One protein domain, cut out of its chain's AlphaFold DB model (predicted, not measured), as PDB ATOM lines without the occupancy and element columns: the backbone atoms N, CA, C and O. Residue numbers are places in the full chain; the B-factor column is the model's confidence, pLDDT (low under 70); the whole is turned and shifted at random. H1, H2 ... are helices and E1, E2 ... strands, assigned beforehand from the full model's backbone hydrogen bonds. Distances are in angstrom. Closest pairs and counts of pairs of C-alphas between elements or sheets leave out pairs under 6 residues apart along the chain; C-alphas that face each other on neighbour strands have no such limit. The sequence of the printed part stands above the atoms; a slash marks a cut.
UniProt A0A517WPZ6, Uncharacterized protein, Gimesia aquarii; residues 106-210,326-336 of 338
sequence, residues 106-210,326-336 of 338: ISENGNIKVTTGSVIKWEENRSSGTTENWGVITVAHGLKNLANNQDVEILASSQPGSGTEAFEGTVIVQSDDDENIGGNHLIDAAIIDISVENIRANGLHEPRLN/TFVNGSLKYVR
ATOM      1  N   ILE A 106      24.732 -29.127 -39.262       72.38
ATOM      2  CA  ILE A 106      25.347 -30.365 -38.808       72.38
ATOM      3  C   ILE A 106      26.294 -29.980 -37.672       72.38
ATOM      4  O   ILE A 106      27.202 -29.160 -37.863       72.38
ATOM      5  N   SER A 107      26.046 -30.529 -36.487       80.06
ATOM      6  CA  SER A 107      26.846 -30.343 -35.282       80.06
ATOM      7  C   SER A 107      27.629 -31.604 -34.925       80.06
ATOM      8  O   SER A 107      27.188 -32.738 -35.095       80.06
ATOM      9  N   GLU A 108      28.819 -31.382 -34.376       79.50
ATOM     10  CA  GLU A 108      29.615 -32.403 -33.703       79.50
ATOM     11  C   GLU A 108      29.816 -31.950 -32.257       79.50
ATOM     12  O   GLU A 108      30.429 -30.905 -32.011       79.50
ATOM     13  N   ASN A 109      29.308 -32.725 -31.296       77.12
ATOM     14  CA  ASN A 109      29.413 -32.410 -29.868       77.12
ATOM     15  C   ASN A 109      28.925 -30.980 -29.540       77.12
ATOM     16  O   ASN A 109      29.577 -30.243 -28.800       77.12
ATOM     17  N   GLY A 110      27.818 -30.554 -30.161       71.81
ATOM     18  CA  GLY A 110      27.247 -29.212 -30.004       71.81
ATOM     19  C   GLY A 110      27.963 -28.087 -30.768       71.81
ATOM     20  O   GLY A 110      27.492 -26.952 -30.747       71.81
ATOM     21  N   ASN A 111      29.064 -28.369 -31.476       76.44
ATOM     22  CA  ASN A 111      29.743 -27.388 -32.324       76.44
ATOM     23  C   ASN A 111      29.243 -27.489 -33.763       76.44
ATOM     24  O   ASN A 111      29.434 -28.517 -34.413       76.44
ATOM     25  N   ILE A 112      28.648 -26.412 -34.273       68.88
ATOM     26  CA  ILE A 112      28.187 -26.327 -35.664       68.88
ATOM     27  C   ILE A 112      29.386 -26.371 -36.612       68.88
ATOM     28  O   ILE A 112      30.339 -25.607 -36.453       68.88
ATOM     29  N   LYS A 113      29.317 -27.260 -37.602       73.12
ATOM     30  CA  LYS A 113      30.375 -27.477 -38.593       73.12
ATOM     31  C   LYS A 113      30.001 -26.940 -39.963       73.12
ATOM     32  O   LYS A 113      30.738 -26.151 -40.541       73.12
ATOM     33  N   VAL A 114      28.862 -27.389 -40.483       73.38
ATOM     34  CA  VAL A 114      28.417 -27.166 -41.867       73.38
ATOM     35  C   VAL A 114      26.891 -27.150 -41.927       73.38
ATOM     36  O   VAL A 114      26.224 -27.372 -40.914       73.38
ATOM     37  N   THR A 115      26.326 -26.922 -43.110       72.38
ATOM     38  CA  THR A 115      24.893 -27.096 -43.369       72.38
ATOM     39  C   THR A 115      24.620 -28.228 -44.334       72.38
ATOM     40  O   THR A 115      25.343 -28.409 -45.307       72.38
ATOM     41  N   THR A 116      23.521 -28.933 -44.095       72.19
ATOM     42  CA  THR A 116      22.921 -29.854 -45.063       72.19
ATOM     43  C   THR A 116      22.635 -29.144 -46.390       72.19
ATOM     44  O   THR A 116      22.206 -27.988 -46.407       72.19
ATOM     45  N   GLY A 117      22.913 -29.842 -47.491       73.31
ATOM     46  CA  GLY A 117      22.567 -29.442 -48.851       73.31
ATOM     47  C   GLY A 117      21.478 -30.351 -49.427       73.31
ATOM     48  O   GLY A 117      20.418 -30.523 -48.834       73.31
ATOM     49  N   SER A 118      21.748 -30.960 -50.585       76.44
ATOM     50  CA  SER A 118      20.795 -31.833 -51.297       76.44
ATOM     51  C   SER A 118      20.386 -33.067 -50.507       76.44
ATOM     52  O   SER A 118      21.266 -33.749 -49.992       76.44
ATOM     53  N   VAL A 119      19.118 -33.478 -50.584       80.44
ATOM     54  CA  VAL A 119      18.729 -34.859 -50.255       80.44
ATOM     55  C   VAL A 119      18.983 -35.771 -51.457       80.44
ATOM     56  O   VAL A 119      18.681 -35.438 -52.603       80.44
ATOM     57  N   ILE A 120      19.536 -36.949 -51.196       85.44
ATOM     58  CA  ILE A 120      19.759 -38.004 -52.182       85.44
ATOM     59  C   ILE A 120      19.217 -39.331 -51.669       85.44
ATOM     60  O   ILE A 120      19.089 -39.552 -50.466       85.44
ATOM     61  N   LYS A 121      18.928 -40.239 -52.596       89.00
ATOM     62  CA  LYS A 121      18.559 -41.619 -52.296       89.00
ATOM     63  C   LYS A 121      19.243 -42.587 -53.247       89.00
ATOM     64  O   LYS A 121      19.509 -42.245 -54.398       89.00
ATOM     65  N   TRP A 122      19.519 -43.797 -52.787       92.00
ATOM     66  CA  TRP A 122      20.120 -44.853 -53.599       92.00
ATOM     67  C   TRP A 122      19.649 -46.232 -53.149       92.00
ATOM     68  O   TRP A 122      19.060 -46.386 -52.086       92.00
ATOM     69  N   GLU A 123      19.923 -47.252 -53.953       93.69
ATOM     70  CA  GLU A 123      19.554 -48.629 -53.662       93.69
ATOM     71  C   GLU A 123      20.794 -49.478 -53.380       93.69
ATOM     72  O   GLU A 123      21.863 -49.290 -53.970       93.69
ATOM     73  N   GLU A 124      20.634 -50.448 -52.486       94.12
ATOM     74  CA  GLU A 124      21.626 -51.477 -52.199       94.12
ATOM     75  C   GLU A 124      21.004 -52.872 -52.292       94.12
ATOM     76  O   GLU A 124      19.937 -53.136 -51.735       94.12
ATOM     77  N   ASN A 125      21.701 -53.798 -52.944       92.88
ATOM     78  CA  ASN A 125      21.341 -55.210 -52.986       92.88
ATOM     79  C   ASN A 125      21.755 -55.904 -51.686       92.88
ATOM     80  O   ASN A 125      22.942 -56.081 -51.414       92.88
ATOM     81  N   ARG A 126      20.779 -56.342 -50.895       89.25
ATOM     82  CA  ARG A 126      20.988 -57.144 -49.685       89.25
ATOM     83  C   ARG A 126      20.472 -58.565 -49.899       89.25
ATOM     84  O   ARG A 126      19.758 -58.849 -50.858       89.25
ATOM     85  N   SER A 127      20.817 -59.473 -48.989       86.62
ATOM     86  CA  SER A 127      20.337 -60.863 -49.028       86.62
ATOM     87  C   SER A 127      18.806 -60.972 -48.990       86.62
ATOM     88  O   SER A 127      18.252 -61.921 -49.535       86.62
ATOM     89  N   SER A 128      18.125 -59.993 -48.387       86.06
ATOM     90  CA  SER A 128      16.663 -59.886 -48.301       86.06
ATOM     91  C   SER A 128      16.005 -59.167 -49.487       86.06
ATOM     92  O   SER A 128      14.790 -58.981 -49.473       86.06
ATOM     93  N   GLY A 129      16.778 -58.745 -50.493       89.75
ATOM     94  CA  GLY A 129      16.311 -57.953 -51.631       89.75
ATOM     95  C   GLY A 129      16.945 -56.564 -51.692       89.75
ATOM     96  O   GLY A 129      17.938 -56.275 -51.020       89.75
ATOM     97  N   THR A 130      16.381 -55.696 -52.522       91.12
ATOM     98  CA  THR A 130      16.868 -54.325 -52.707       91.12
ATOM     99  C   THR A 130      16.348 -53.421 -51.590       91.12
ATOM    100  O   THR A 130      15.157 -53.425 -51.286       91.12
ATOM    101  N   THR A 131      17.245 -52.670 -50.953       91.75
ATOM    102  CA  THR A 131      16.922 -51.710 -49.887       91.75
ATOM    103  C   THR A 131      17.191 -50.294 -50.374       91.75
ATOM    104  O   THR A 131      18.270 -50.025 -50.899       91.75
ATOM    105  N   GLU A 132      16.223 -49.400 -50.190       90.75
ATOM    106  CA  GLU A 132      16.385 -47.966 -50.444       90.75
ATOM    107  C   GLU A 132      17.057 -47.308 -49.230       90.75
ATOM    108  O   GLU A 132      16.647 -47.526 -48.091       90.75
ATOM    109  N   ASN A 133      18.089 -46.511 -49.481       92.12
ATOM    110  CA  ASN A 133      18.814 -45.726 -48.488       92.12
ATOM    111  C   ASN A 133      18.716 -44.250 -48.864       92.12
ATOM    112  O   ASN A 133      18.525 -43.904 -50.036       92.12
ATOM    113  N   TRP A 134      18.851 -43.389 -47.864       91.94
ATOM    114  CA  TRP A 134      18.673 -41.958 -48.013       91.94
ATOM    115  C   TRP A 134      19.806 -41.205 -47.328       91.94
ATOM    116  O   TRP A 134      20.463 -41.709 -46.425       91.94
ATOM    117  N   GLY A 135      20.051 -39.980 -47.766       90.06
ATOM    118  CA  GLY A 135      21.078 -39.156 -47.162       90.06
ATOM    119  C   GLY A 135      21.039 -37.728 -47.655       90.06
ATOM    120  O   GLY A 135      20.197 -37.352 -48.471       90.06
ATOM    121  N   VAL A 136      21.980 -36.936 -47.163       85.19
ATOM    122  CA  VAL A 136      22.215 -35.568 -47.615       85.19
ATOM    123  C   VAL A 136      23.637 -35.400 -48.116       85.19
ATOM    124  O   VAL A 136      24.574 -36.015 -47.603       85.19
ATOM    125  N   ILE A 137      23.792 -34.535 -49.109       82.50
ATOM    126  CA  ILE A 137      25.084 -34.021 -49.544       82.50
ATOM    127  C   ILE A 137      25.355 -32.722 -48.784       82.50
ATOM    128  O   ILE A 137      24.479 -31.869 -48.675       82.50
ATOM    129  N   THR A 138      26.571 -32.560 -48.279       79.56
ATOM    130  CA  THR A 138      27.074 -31.341 -47.625       79.56
ATOM    131  C   THR A 138      28.495 -31.048 -48.107       79.56
ATOM    132  O   THR A 138      29.066 -31.853 -48.832       79.56
ATOM    133  N   VAL A 139      29.078 -29.915 -47.718       75.06
ATOM    134  CA  VAL A 139      30.498 -29.610 -47.959       75.06
ATOM    135  C   VAL A 139      31.415 -30.492 -47.103       75.06
ATOM    136  O   VAL A 139      31.110 -30.758 -45.936       75.06
ATOM    137  N   ALA A 140      32.539 -30.942 -47.666       77.94
ATOM    138  CA  ALA A 140      33.509 -31.791 -46.972       77.94
ATOM    139  C   ALA A 140      34.471 -30.988 -46.095       77.94
ATOM    140  O   ALA A 140      34.876 -31.459 -45.034       77.94
ATOM    141  N   HIS A 141      34.832 -29.763 -46.494       73.44
ATOM    142  CA  HIS A 141      35.861 -28.988 -45.800       73.44
ATOM    143  C   HIS A 141      35.529 -28.713 -44.329       73.44
ATOM    144  O   HIS A 141      36.428 -28.702 -43.488       73.44
ATOM    145  N   GLY A 142      34.249 -28.530 -43.994       72.44
ATOM    146  CA  GLY A 142      33.832 -28.340 -42.605       72.44
ATOM    147  C   GLY A 142      33.701 -29.645 -41.810       72.44
ATOM    148  O   GLY A 142      33.525 -29.594 -40.595       72.44
ATOM    149  N   LEU A 143      33.847 -30.806 -42.458       75.44
ATOM    150  CA  LEU A 143      33.831 -32.132 -41.837       75.44
ATOM    151  C   LEU A 143      35.215 -32.803 -41.778       75.44
ATOM    152  O   LEU A 143      35.313 -33.874 -41.196       75.44
ATOM    153  N   LYS A 144      36.296 -32.168 -42.264       74.12
ATOM    154  CA  LYS A 144      37.658 -32.756 -42.379       74.12
ATOM    155  C   LYS A 144      38.231 -33.422 -41.118       74.12
ATOM    156  O   LYS A 144      39.156 -34.217 -41.218       74.12
ATOM    157  N   ASN A 145      37.723 -33.081 -39.934       78.06
ATOM    158  CA  ASN A 145      38.158 -33.680 -38.666       78.06
ATOM    159  C   ASN A 145      37.338 -34.915 -38.251       78.06
ATOM    160  O   ASN A 145      37.626 -35.504 -37.213       78.06
ATOM    161  N   LEU A 146      36.320 -35.286 -39.027       80.94
ATOM    162  CA  LEU A 146      35.462 -36.438 -38.785       80.94
ATOM    163  C   LEU A 146      35.949 -37.639 -39.586       80.94
ATOM    164  O   LEU A 146      36.319 -37.513 -40.754       80.94
ATOM    165  N   ALA A 147      35.887 -38.819 -38.982       80.75
ATOM    166  CA  ALA A 147      36.150 -40.066 -39.685       80.75
ATOM    167  C   ALA A 147      34.934 -40.512 -40.520       80.75
ATOM    168  O   ALA A 147      33.783 -40.214 -40.200       80.75
ATOM    169  N   ASN A 148      35.177 -41.300 -41.569       81.19
ATOM    170  CA  ASN A 148      34.097 -42.034 -42.233       81.19
ATOM    171  C   ASN A 148      33.469 -43.041 -41.251       81.19
ATOM    172  O   ASN A 148      34.169 -43.713 -40.493       81.19
ATOM    173  N   ASN A 149      32.151 -43.191 -41.331       83.19
ATOM    174  CA  ASN A 149      31.265 -43.886 -40.395       83.19
ATOM    175  C   ASN A 149      31.172 -43.254 -38.996       83.19
ATOM    176  O   ASN A 149      30.836 -43.951 -38.041       83.19
ATOM    177  N   GLN A 150      31.481 -41.962 -38.860       84.44
ATOM    178  CA  GLN A 150      31.242 -41.222 -37.624       84.44
ATOM    179  C   GLN A 150      29.826 -40.636 -37.617       84.44
ATOM    180  O   GLN A 150      29.380 -40.064 -38.618       84.44
ATOM    181  N   ASP A 151      29.144 -40.760 -36.480       86.81
ATOM    182  CA  ASP A 151      27.829 -40.163 -36.275       86.81
ATOM    183  C   ASP A 151      27.946 -38.657 -36.025       86.81
ATOM    184  O   ASP A 151      28.858 -38.170 -35.348       86.81
ATOM    185  N   VAL A 152      27.005 -37.921 -36.600       86.50
ATOM    186  CA  VAL A 152      26.852 -36.477 -36.479       86.50
ATOM    187  C   VAL A 152      25.417 -36.147 -36.115       86.50
ATOM    188  O   VAL A 152      24.474 -36.853 -36.472       86.50
ATOM    189  N   GLU A 153      25.257 -35.037 -35.416       86.06
ATOM    190  CA  GLU A 153      23.953 -34.511 -35.060       86.06
ATOM    191  C   GLU A 153      23.510 -33.503 -36.127       86.06
ATOM    192  O   GLU A 153      24.296 -32.684 -36.603       86.06
ATOM    193  N   ILE A 154      22.245 -33.565 -36.528       81.50
ATOM    194  CA  ILE A 154      21.635 -32.652 -37.490       81.50
ATOM    195  C   ILE A 154      20.523 -31.898 -36.778       81.50
ATOM    196  O   ILE A 154      19.558 -32.484 -36.289       81.50
ATOM    197  N   LEU A 155      20.662 -30.579 -36.732       77.31
ATOM    198  CA  LEU A 155      19.742 -29.687 -36.046       77.31
ATOM    199  C   LEU A 155      18.563 -29.350 -36.967       77.31
ATOM    200  O   LEU A 155      18.758 -28.867 -38.080       77.31
ATOM    201  N   ALA A 156      17.327 -29.577 -36.514       64.50
ATOM    202  CA  ALA A 156      16.123 -29.376 -37.324       64.50
ATOM    203  C   ALA A 156      15.886 -27.909 -37.735       64.50
ATOM    204  O   ALA A 156      15.222 -27.649 -38.744       64.50
ATOM    205  N   SER A 157      16.434 -26.942 -36.991       64.94
ATOM    206  CA  SER A 157      16.296 -25.520 -37.308       64.94
ATOM    207  C   SER A 157      17.464 -24.987 -38.143       64.94
ATOM    208  O   SER A 157      18.599 -25.466 -38.087       64.94
ATOM    209  N   SER A 158      17.172 -23.930 -38.897       58.66
ATOM    210  CA  SER A 158      18.155 -23.102 -39.595       58.66
ATOM    211  C   SER A 158      18.785 -22.033 -38.697       58.66
ATOM    212  O   SER A 158      19.510 -21.183 -39.204       58.66
ATOM    213  N   GLN A 159      18.533 -22.043 -37.376       59.47
ATOM    214  CA  GLN A 159      19.102 -21.070 -36.434       59.47
ATOM    215  C   GLN A 159      19.755 -21.743 -35.214       59.47
ATOM    216  O   GLN A 159      19.083 -22.460 -34.470       59.47
ATOM    217  N   PRO A 160      21.042 -21.473 -34.932       54.44
ATOM    218  CA  PRO A 160      21.718 -22.030 -33.762       54.44
ATOM    219  C   PRO A 160      20.984 -21.685 -32.453       54.44
ATOM    220  O   PRO A 160      20.693 -20.518 -32.194       54.44
ATOM    221  N   GLY A 161      20.719 -22.682 -31.600       53.78
ATOM    222  CA  GLY A 161      20.227 -22.471 -30.228       53.78
ATOM    223  C   GLY A 161      18.711 -22.300 -30.058       53.78
ATOM    224  O   GLY A 161      18.251 -22.073 -28.938       53.78
ATOM    225  N   SER A 162      17.910 -22.439 -31.119       53.69
ATOM    226  CA  SER A 162      16.446 -22.344 -31.044       53.69
ATOM    227  C   SER A 162      15.801 -23.657 -30.566       53.69
ATOM    228  O   SER A 162      15.138 -24.323 -31.356       53.69
ATOM    229  N   GLY A 163      16.022 -24.068 -29.308       52.16
ATOM    230  CA  GLY A 163      15.334 -25.225 -28.691       52.16
ATOM    231  C   GLY A 163      15.276 -26.477 -29.580       52.16
ATOM    232  O   GLY A 163      14.232 -27.111 -29.681       52.16
ATOM    233  N   THR A 164      16.364 -26.733 -30.307       58.72
ATOM    234  CA  THR A 164      16.382 -27.531 -31.533       58.72
ATOM    235  C   THR A 164      16.111 -29.003 -31.269       58.72
ATOM    236  O   THR A 164      16.864 -29.643 -30.540       58.72
ATOM    237  N   GLU A 165      15.080 -29.552 -31.915       73.00
ATOM    238  CA  GLU A 165      15.016 -30.992 -32.157       73.00
ATOM    239  C   GLU A 165      16.209 -31.373 -33.038       73.00
ATOM    240  O   GLU A 165      16.532 -30.681 -34.009       73.00
ATOM    241  N   ALA A 166      16.904 -32.433 -32.652       82.44
ATOM    242  CA  ALA A 166      18.085 -32.913 -33.337       82.44
ATOM    243  C   ALA A 166      17.927 -34.396 -33.645       82.44
ATOM    244  O   ALA A 166      17.247 -35.129 -32.922       82.44
ATOM    245  N   PHE A 167      18.540 -34.833 -34.736       86.31
ATOM    246  CA  PHE A 167      18.529 -36.229 -35.141       86.31
ATOM    247  C   PHE A 167      19.892 -36.643 -35.677       86.31
ATOM    248  O   PHE A 167      20.675 -35.817 -36.140       86.31
ATOM    249  N   GLU A 168      20.171 -37.935 -35.609       89.12
ATOM    250  CA  GLU A 168      21.464 -38.482 -35.998       89.12
ATOM    251  C   GLU A 168      21.522 -38.761 -37.506       89.12
ATOM    252  O   GLU A 168      20.533 -39.159 -38.138       89.12
ATOM    253  N   GLY A 169      22.711 -38.560 -38.066       90.69
ATOM    254  CA  GLY A 169      23.125 -39.070 -39.366       90.69
ATOM    255  C   GLY A 169      24.559 -39.584 -39.286       90.69
ATOM    256  O   GLY A 169      25.296 -39.230 -38.371       90.69
ATOM    257  N   THR A 170      24.980 -40.396 -40.247       92.69
ATOM    258  CA  THR A 170      26.329 -40.982 -40.255       92.69
ATOM    259  C   THR A 170      27.092 -40.504 -41.482       92.69
ATOM    260  O   THR A 170      26.632 -40.672 -42.611       92.69
ATOM    261  N   VAL A 171      28.280 -39.928 -41.297       90.12
ATOM    262  CA  VAL A 171      29.146 -39.525 -42.414       90.12
ATOM    263  C   VAL A 171      29.648 -40.781 -43.115       90.12
ATOM    264  O   VAL A 171      30.420 -41.535 -42.538       90.12
ATOM    265  N   ILE A 172      29.240 -41.039 -44.354       90.00
ATOM    266  CA  ILE A 172      29.626 -42.273 -45.057       90.00
ATOM    267  C   ILE A 172      30.886 -42.063 -45.890       90.00
ATOM    268  O   ILE A 172      31.759 -42.932 -45.940       90.00
ATOM    269  N   VAL A 173      30.976 -40.923 -46.571       87.62
ATOM    270  CA  VAL A 173      32.135 -40.583 -47.393       87.62
ATOM    271  C   VAL A 173      32.311 -39.082 -47.464       87.62
ATOM    272  O   VAL A 173      31.338 -38.332 -47.540       87.62
ATOM    273  N   GLN A 174      33.564 -38.662 -47.480       84.94
ATOM    274  CA  GLN A 174      33.987 -37.291 -47.696       84.94
ATOM    275  C   GLN A 174      34.925 -37.272 -48.901       84.94
ATOM    276  O   GLN A 174      35.619 -38.256 -49.176       84.94
ATOM    277  N   SER A 175      34.918 -36.183 -49.663       79.06
ATOM    278  CA  SER A 175      35.948 -35.932 -50.661       79.06
ATOM    279  C   SER A 175      37.255 -35.654 -49.920       79.06
ATOM    280  O   SER A 175      37.495 -34.538 -49.463       79.06
ATOM    281  N   ASP A 176      38.065 -36.695 -49.739       64.31
ATOM    282  CA  ASP A 176      39.407 -36.549 -49.186       64.31
ATOM    283  C   ASP A 176      40.284 -35.760 -50.167       64.31
ATOM    284  O   ASP A 176      40.199 -35.942 -51.383       64.31
ATOM    285  N   ASP A 177      41.207 -34.957 -49.635       52.81
ATOM    286  CA  ASP A 177      42.297 -34.345 -50.411       52.81
ATOM    287  C   ASP A 177      43.283 -35.411 -50.960       52.81
ATOM    288  O   ASP A 177      44.304 -35.062 -51.550       52.81
ATOM    289  N   ASP A 178      43.008 -36.705 -50.764       44.62
ATOM    290  CA  ASP A 178      43.918 -37.820 -51.003       44.62
ATOM    291  C   ASP A 178      43.728 -38.414 -52.415       44.62
ATOM    292  O   ASP A 178      42.647 -38.877 -52.797       44.62
ATOM    293  N   GLU A 179      44.815 -38.425 -53.197       46.84
ATOM    294  CA  GLU A 179      44.913 -38.747 -54.640       46.84
ATOM    295  C   GLU A 179      44.286 -40.102 -55.036       46.84
ATOM    296  O   GLU A 179      44.005 -40.383 -56.204       46.84
ATOM    297  N   ASN A 180      44.032 -40.958 -54.048       43.41
ATOM    298  CA  ASN A 180      43.601 -42.334 -54.222       43.41
ATOM    299  C   ASN A 180      42.122 -42.502 -54.592       43.41
ATOM    300  O   ASN A 180      41.737 -43.619 -54.942       43.41
ATOM    301  N   ILE A 181      41.281 -41.459 -54.547       49.53
ATOM    302  CA  ILE A 181      39.892 -41.482 -55.055       49.53
ATOM    303  C   ILE A 181      39.839 -40.883 -56.464       49.53
ATOM    304  O   ILE A 181      39.215 -39.860 -56.694       49.53
ATOM    305  N   GLY A 182      40.494 -41.529 -57.433       42.16
ATOM    306  CA  GLY A 182      40.163 -41.356 -58.855       42.16
ATOM    307  C   GLY A 182      40.167 -39.919 -59.398       42.16
ATOM    308  O   GLY A 182      39.442 -39.655 -60.352       42.16
ATOM    309  N   GLY A 183      40.984 -39.027 -58.827       42.38
ATOM    310  CA  GLY A 183      41.535 -37.877 -59.541       42.38
ATOM    311  C   GLY A 183      40.725 -36.582 -59.612       42.38
ATOM    312  O   GLY A 183      40.793 -35.949 -60.654       42.38
ATOM    313  N   ASN A 184      40.041 -36.124 -58.556       50.94
ATOM    314  CA  ASN A 184      39.580 -34.723 -58.507       50.94
ATOM    315  C   ASN A 184      39.677 -34.117 -57.091       50.94
ATOM    316  O   ASN A 184      38.689 -34.086 -56.364       50.94
ATOM    317  N   HIS A 185      40.835 -33.534 -56.741       53.50
ATOM    318  CA  HIS A 185      41.079 -32.697 -55.537       53.50
ATOM    319  C   HIS A 185      40.262 -31.390 -55.487       53.50
ATOM    320  O   HIS A 185      40.634 -30.424 -54.828       53.50
ATOM    321  N   LEU A 186      39.203 -31.314 -56.283       67.19
ATOM    322  CA  LEU A 186      38.474 -30.097 -56.609       67.19
ATOM    323  C   LEU A 186      36.983 -30.234 -56.284       67.19
ATOM    324  O   LEU A 186      36.199 -29.350 -56.623       67.19
ATOM    325  N   ILE A 187      36.579 -31.357 -55.687       73.25
ATOM    326  CA  ILE A 187      35.225 -31.582 -55.184       73.25
ATOM    327  C   ILE A 187      35.245 -31.333 -53.688       73.25
ATOM    328  O   ILE A 187      36.102 -31.867 -52.992       73.25
ATOM    329  N   ASP A 188      34.293 -30.543 -53.214       73.69
ATOM    330  CA  ASP A 188      34.096 -30.271 -51.796       73.69
ATOM    331  C   ASP A 188      32.723 -30.796 -51.384       73.69
ATOM    332  O   ASP A 188      31.745 -30.053 -51.280       73.69
ATOM    333  N   ALA A 189      32.633 -32.113 -51.218       79.81
ATOM    334  CA  ALA A 189      31.372 -32.778 -50.940       79.81
ATOM    335  C   ALA A 189      31.535 -33.970 -49.995       79.81
ATOM    336  O   ALA A 189      32.490 -34.740 -50.062       79.81
ATOM    337  N   ALA A 190      30.552 -34.156 -49.128       83.50
ATOM    338  CA  ALA A 190      30.421 -35.289 -48.232       83.50
ATOM    339  C   ALA A 190      28.989 -35.821 -48.269       83.50
ATOM    340  O   ALA A 190      28.042 -35.065 -48.482       83.50
ATOM    341  N   ILE A 191      28.838 -37.128 -48.057       89.00
ATOM    342  CA  ILE A 191      27.549 -37.816 -47.985       89.00
ATOM    343  C   ILE A 191      27.310 -38.241 -46.540       89.00
ATOM    344  O   ILE A 191      28.118 -38.977 -45.967       89.00
ATOM    345  N   ILE A 192      26.180 -37.816 -45.985       89.75
ATOM    346  CA  ILE A 192      25.690 -38.243 -44.674       89.75
ATOM    347  C   ILE A 192      24.452 -39.111 -44.890       89.75
ATOM    348  O   ILE A 192      23.489 -38.664 -45.506       89.75
ATOM    349  N   ASP A 193      24.488 -40.345 -44.402       93.06
ATOM    350  CA  ASP A 193      23.359 -41.278 -44.392       93.06
ATOM    351  C   ASP A 193      22.391 -40.896 -43.278       93.06
ATOM    352  O   ASP A 193      22.805 -40.607 -42.151       93.06
ATOM    353  N   ILE A 194      21.110 -40.826 -43.619       90.44
ATOM    354  CA  ILE A 194      20.044 -40.400 -42.718       90.44
ATOM    355  C   ILE A 194      18.839 -41.293 -42.977       90.44
ATOM    356  O   ILE A 194      18.437 -41.504 -44.124       90.44
ATOM    357  N   SER A 195      18.202 -41.760 -41.905       89.50
ATOM    358  CA  SER A 195      16.969 -42.532 -42.025       89.50
ATOM    359  C   SER A 195      15.872 -41.744 -42.753       89.50
ATOM    360  O   SER A 195      15.720 -40.524 -42.607       89.50
ATOM    361  N   VAL A 196      15.057 -42.453 -43.534       86.56
ATOM    362  CA  VAL A 196      13.937 -41.837 -44.258       86.56
ATOM    363  C   VAL A 196      12.913 -41.235 -43.288       86.56
ATOM    364  O   VAL A 196      12.283 -40.219 -43.593       86.56
ATOM    365  N   GLU A 197      12.774 -41.822 -42.100       86.12
ATOM    366  CA  GLU A 197      11.953 -41.312 -41.008       86.12
ATOM    367  C   GLU A 197      12.434 -39.928 -40.571       86.12
ATOM    368  O   GLU A 197      11.621 -39.007 -40.514       86.12
ATOM    369  N   ASN A 198      13.741 -39.748 -40.356       85.50
ATOM    370  CA  ASN A 198      14.315 -38.464 -39.956       85.50
ATOM    371  C   ASN A 198      14.200 -37.419 -41.069       85.50
ATOM    372  O   ASN A 198      13.840 -36.273 -40.797       85.50
ATOM    373  N   ILE A 199      14.421 -37.808 -42.327       80.62
ATOM    374  CA  ILE A 199      14.239 -36.912 -43.478       80.62
ATOM    375  C   ILE A 199      12.800 -36.391 -43.548       80.62
ATOM    376  O   ILE A 199      12.581 -35.194 -43.750       80.62
ATOM    377  N   ARG A 200      11.810 -37.271 -43.355       79.31
ATOM    378  CA  ARG A 200      10.385 -36.917 -43.413       79.31
ATOM    379  C   ARG A 200       9.926 -36.131 -42.191       79.31
ATOM    380  O   ARG A 200       9.315 -35.081 -42.362       79.31
ATOM    381  N   ALA A 201      10.212 -36.627 -40.989       76.19
ATOM    382  CA  ALA A 201       9.742 -36.046 -39.731       76.19
ATOM    383  C   ALA A 201      10.285 -34.635 -39.528       76.19
ATOM    384  O   ALA A 201       9.562 -33.748 -39.088       76.19
ATOM    385  N   ASN A 202      11.534 -34.417 -39.934       74.38
ATOM    386  CA  ASN A 202      12.142 -33.111 -39.811       74.38
ATOM    387  C   ASN A 202      11.829 -32.235 -41.026       74.38
ATOM    388  O   ASN A 202      12.113 -31.055 -40.984       74.38
ATOM    389  N   GLY A 203      11.258 -32.738 -42.126       69.38
ATOM    390  CA  GLY A 203      10.974 -31.920 -43.311       69.38
ATOM    391  C   GLY A 203      12.229 -31.528 -44.095       69.38
ATOM    392  O   GLY A 203      12.336 -30.396 -44.547       69.38
ATOM    393  N   LEU A 204      13.204 -32.440 -44.219       70.75
ATOM    394  CA  LEU A 204      14.283 -32.318 -45.217       70.75
ATOM    395  C   LEU A 204      13.757 -32.552 -46.648       70.75
ATOM    396  O   LEU A 204      14.438 -32.243 -47.618       70.75
ATOM    397  N   HIS A 205      12.551 -33.109 -46.779       67.06
ATOM    398  CA  HIS A 205      11.912 -33.485 -48.037       67.06
ATOM    399  C   HIS A 205      10.428 -33.103 -48.034       67.06
ATOM    400  O   HIS A 205       9.749 -33.309 -47.025       67.06
ATOM    401  N   GLU A 206       9.899 -32.637 -49.170       57.22
ATOM    402  CA  GLU A 206       8.470 -32.351 -49.332       57.22
ATOM    403  C   GLU A 206       7.681 -33.608 -49.757       57.22
ATOM    404  O   GLU A 206       7.798 -34.059 -50.897       57.22
ATOM    405  N   PRO A 207       6.795 -34.174 -48.910       48.34
ATOM    406  CA  PRO A 207       6.068 -35.412 -49.229       48.34
ATOM    407  C   PRO A 207       5.133 -35.308 -50.446       48.34
ATOM    408  O   PRO A 207       4.660 -36.324 -50.950       48.34
ATOM    409  N   ARG A 208       4.818 -34.086 -50.900       46.03
ATOM    410  CA  ARG A 208       3.870 -33.830 -51.997       46.03
ATOM    411  C   ARG A 208       4.458 -34.097 -53.384       46.03
ATOM    412  O   ARG A 208       3.699 -34.200 -54.344       46.03
ATOM    413  N   LEU A 209       5.772 -34.275 -53.492       46.38
ATOM    414  CA  LEU A 209       6.455 -34.605 -54.740       46.38
ATOM    415  C   LEU A 209       6.734 -36.114 -54.809       46.38
ATOM    416  O   LEU A 209       7.872 -36.555 -54.873       46.38
ATOM    417  N   ASN A 210       5.675 -36.929 -54.842       39.66
ATOM    418  CA  ASN A 210       5.750 -38.384 -55.081       39.66
ATOM    419  C   ASN A 210       6.197 -38.763 -56.511       39.66
ATOM    420  O   ASN A 210       5.991 -39.893 -56.955       39.66
ATOM    421  N   THR A 326      27.426 -53.258 -52.344       91.19
ATOM    422  CA  THR A 326      26.051 -53.637 -52.673       91.19
ATOM    423  C   THR A 326      25.295 -52.559 -53.445       91.19
ATOM    424  O   THR A 326      24.150 -52.798 -53.816       91.19
ATOM    425  N   PHE A 327      25.898 -51.396 -53.701       91.88
ATOM    426  CA  PHE A 327      25.268 -50.289 -54.417       91.88
ATOM    427  C   PHE A 327      24.766 -50.705 -55.804       91.88
ATOM    428  O   PHE A 327      25.481 -51.335 -56.589       91.88
ATOM    429  N   VAL A 328      23.533 -50.317 -56.127       90.69
ATOM    430  CA  VAL A 328      22.923 -50.570 -57.432       90.69
ATOM    431  C   VAL A 328      23.332 -49.467 -58.409       90.69
ATOM    432  O   VAL A 328      22.983 -48.297 -58.278       90.69
ATOM    433  N   ASN A 329      24.085 -49.829 -59.445       85.56
ATOM    434  CA  ASN A 329      24.562 -48.857 -60.425       85.56
ATOM    435  C   ASN A 329      23.411 -48.090 -61.094       85.56
ATOM    436  O   ASN A 329      22.559 -48.682 -61.748       85.56
ATOM    437  N   GLY A 330      23.438 -46.755 -60.988       82.31
ATOM    438  CA  GLY A 330      22.424 -45.878 -61.593       82.31
ATOM    439  C   GLY A 330      21.171 -45.660 -60.734       82.31
ATOM    440  O   GLY A 330      20.272 -44.921 -61.150       82.31
ATOM    441  N   SER A 331      21.119 -46.247 -59.530       87.25
ATOM    442  CA  SER A 331      20.018 -46.034 -58.587       87.25
ATOM    443  C   SER A 331      20.091 -44.697 -57.858       87.25
ATOM    444  O   SER A 331      19.095 -44.289 -57.279       87.25
ATOM    445  N   LEU A 332      21.257 -44.038 -57.825       87.25
ATOM    446  CA  LEU A 332      21.412 -42.760 -57.132       87.25
ATOM    447  C   LEU A 332      20.493 -41.717 -57.775       87.25
ATOM    448  O   LEU A 332      20.653 -41.391 -58.953       87.25
ATOM    449  N   LYS A 333      19.539 -41.211 -56.996       81.81
ATOM    450  CA  LYS A 333      18.600 -40.155 -57.372       81.81
ATOM    451  C   LYS A 333      18.741 -38.981 -56.418       81.81
ATOM    452  O   LYS A 333      18.918 -39.157 -55.216       81.81
ATOM    453  N   TYR A 334      18.648 -37.790 -56.979       76.88
ATOM    454  CA  TYR A 334      18.452 -36.582 -56.207       76.88
ATOM    455  C   TYR A 334      16.979 -36.516 -55.785       76.88
ATOM    456  O   TYR A 334      16.096 -36.951 -56.529       76.88
ATOM    457  N   VAL A 335      16.717 -36.003 -54.586       72.62
ATOM    458  CA  VAL A 335      15.364 -35.796 -54.079       72.62
ATOM    459  C   VAL A 335      15.220 -34.334 -53.695       72.62
ATOM    460  O   VAL A 335      16.032 -33.810 -52.937       72.62
ATOM    461  N   ARG A 336      14.186 -33.673 -54.225       59.78
ATOM    462  CA  ARG A 336      13.942 -32.249 -53.978       59.78
ATOM    463  C   ARG A 336      13.801 -31.982 -52.481       59.78
ATOM    464  O   ARG A 336      12.860 -32.464 -51.848       59.78
TER     465      ARG A 336
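Overview. This is residues 106 to 210 and 326 to 336 of the 338 residues of an uncharacterized protein of Gimesia aquarii (UniProt A0A517WPZ6). One strongly twisted antiparallel sheet of eight strands is partly rolled up, with the last residue of E2 brought back near that of E4, and the short helix H1 packs on one face near E4 and E6. The E3-E4 hairpin reaches out at one end, and residues 178 to 183 stick out as a loop. The printed 116 residues run E1 to E7, H1, E8; the sheet's order is E2 E1 E5 E6 E7 E4 E3 E8. The class is mostly strand, with under half of the residues in named elements; the whole is compact, radius of gyration of the C-alphas 14.8 A, spans 40 by 38 by 24 A.

Along the chain. E1, residues 106 to 108, begins at C-alpha (25.347, -30.365, -38.808). E2 is 111 to 115, E3 119 to 126 at 22.4 A, E4 129 to 138 at 29.0 A, E5 150 to 155, E6 166 to 174 at 21.9 A, E7 190 to 193 and H1 196 to 201. E8, 333 to 335, ends at (15.364, -35.796, -54.079).

Arrangement. E2 and E8 are edge strands. Between E1 and E2, N 106 and O 114 are within hydrogen-bond range at 2.8 A; between E1 and E5, N 107 and O 153 are within hydrogen-bond range at 2.8 A. E5, E6 and E7 form a meander, each the antiparallel neighbour of the one before: N 152 and O 169 are 2.8 A apart, N 172 and O 191 2.8 A. E4 to E7 form a Greek key, the meander's last strand being E4's antiparallel neighbour, with N 136 and O 192 at 2.8 A. In the hairpin E3 and E4, N 122 and O 133 are 2.9 A apart; between E3 and E8, N 121 and O 333 are 2.8 A apart. H1 is on the sheet, height 7.3 A, only just over none of the strands, 2 of its C-alphas falling on E6; its closest C-alphas to E4 are Val 196 and Trp 134, 6.0 A. In H1 every O i to N i+4 pair is within hydrogen-bond range.

Size, cuts and confidence. The C-alphas farthest apart, Ser 127 and Gly 161, are 42.7 A apart. Residues 211 to 325 are cut out, a gap of 25.5 A between C-alphas 210 and 326. The links E4 to E5 and E6 to E7 are long. Mean pLDDT of the printed part is 75.9, with 29 residues under 70, among them 156 to 164, 176 to 186 and 205 to 210.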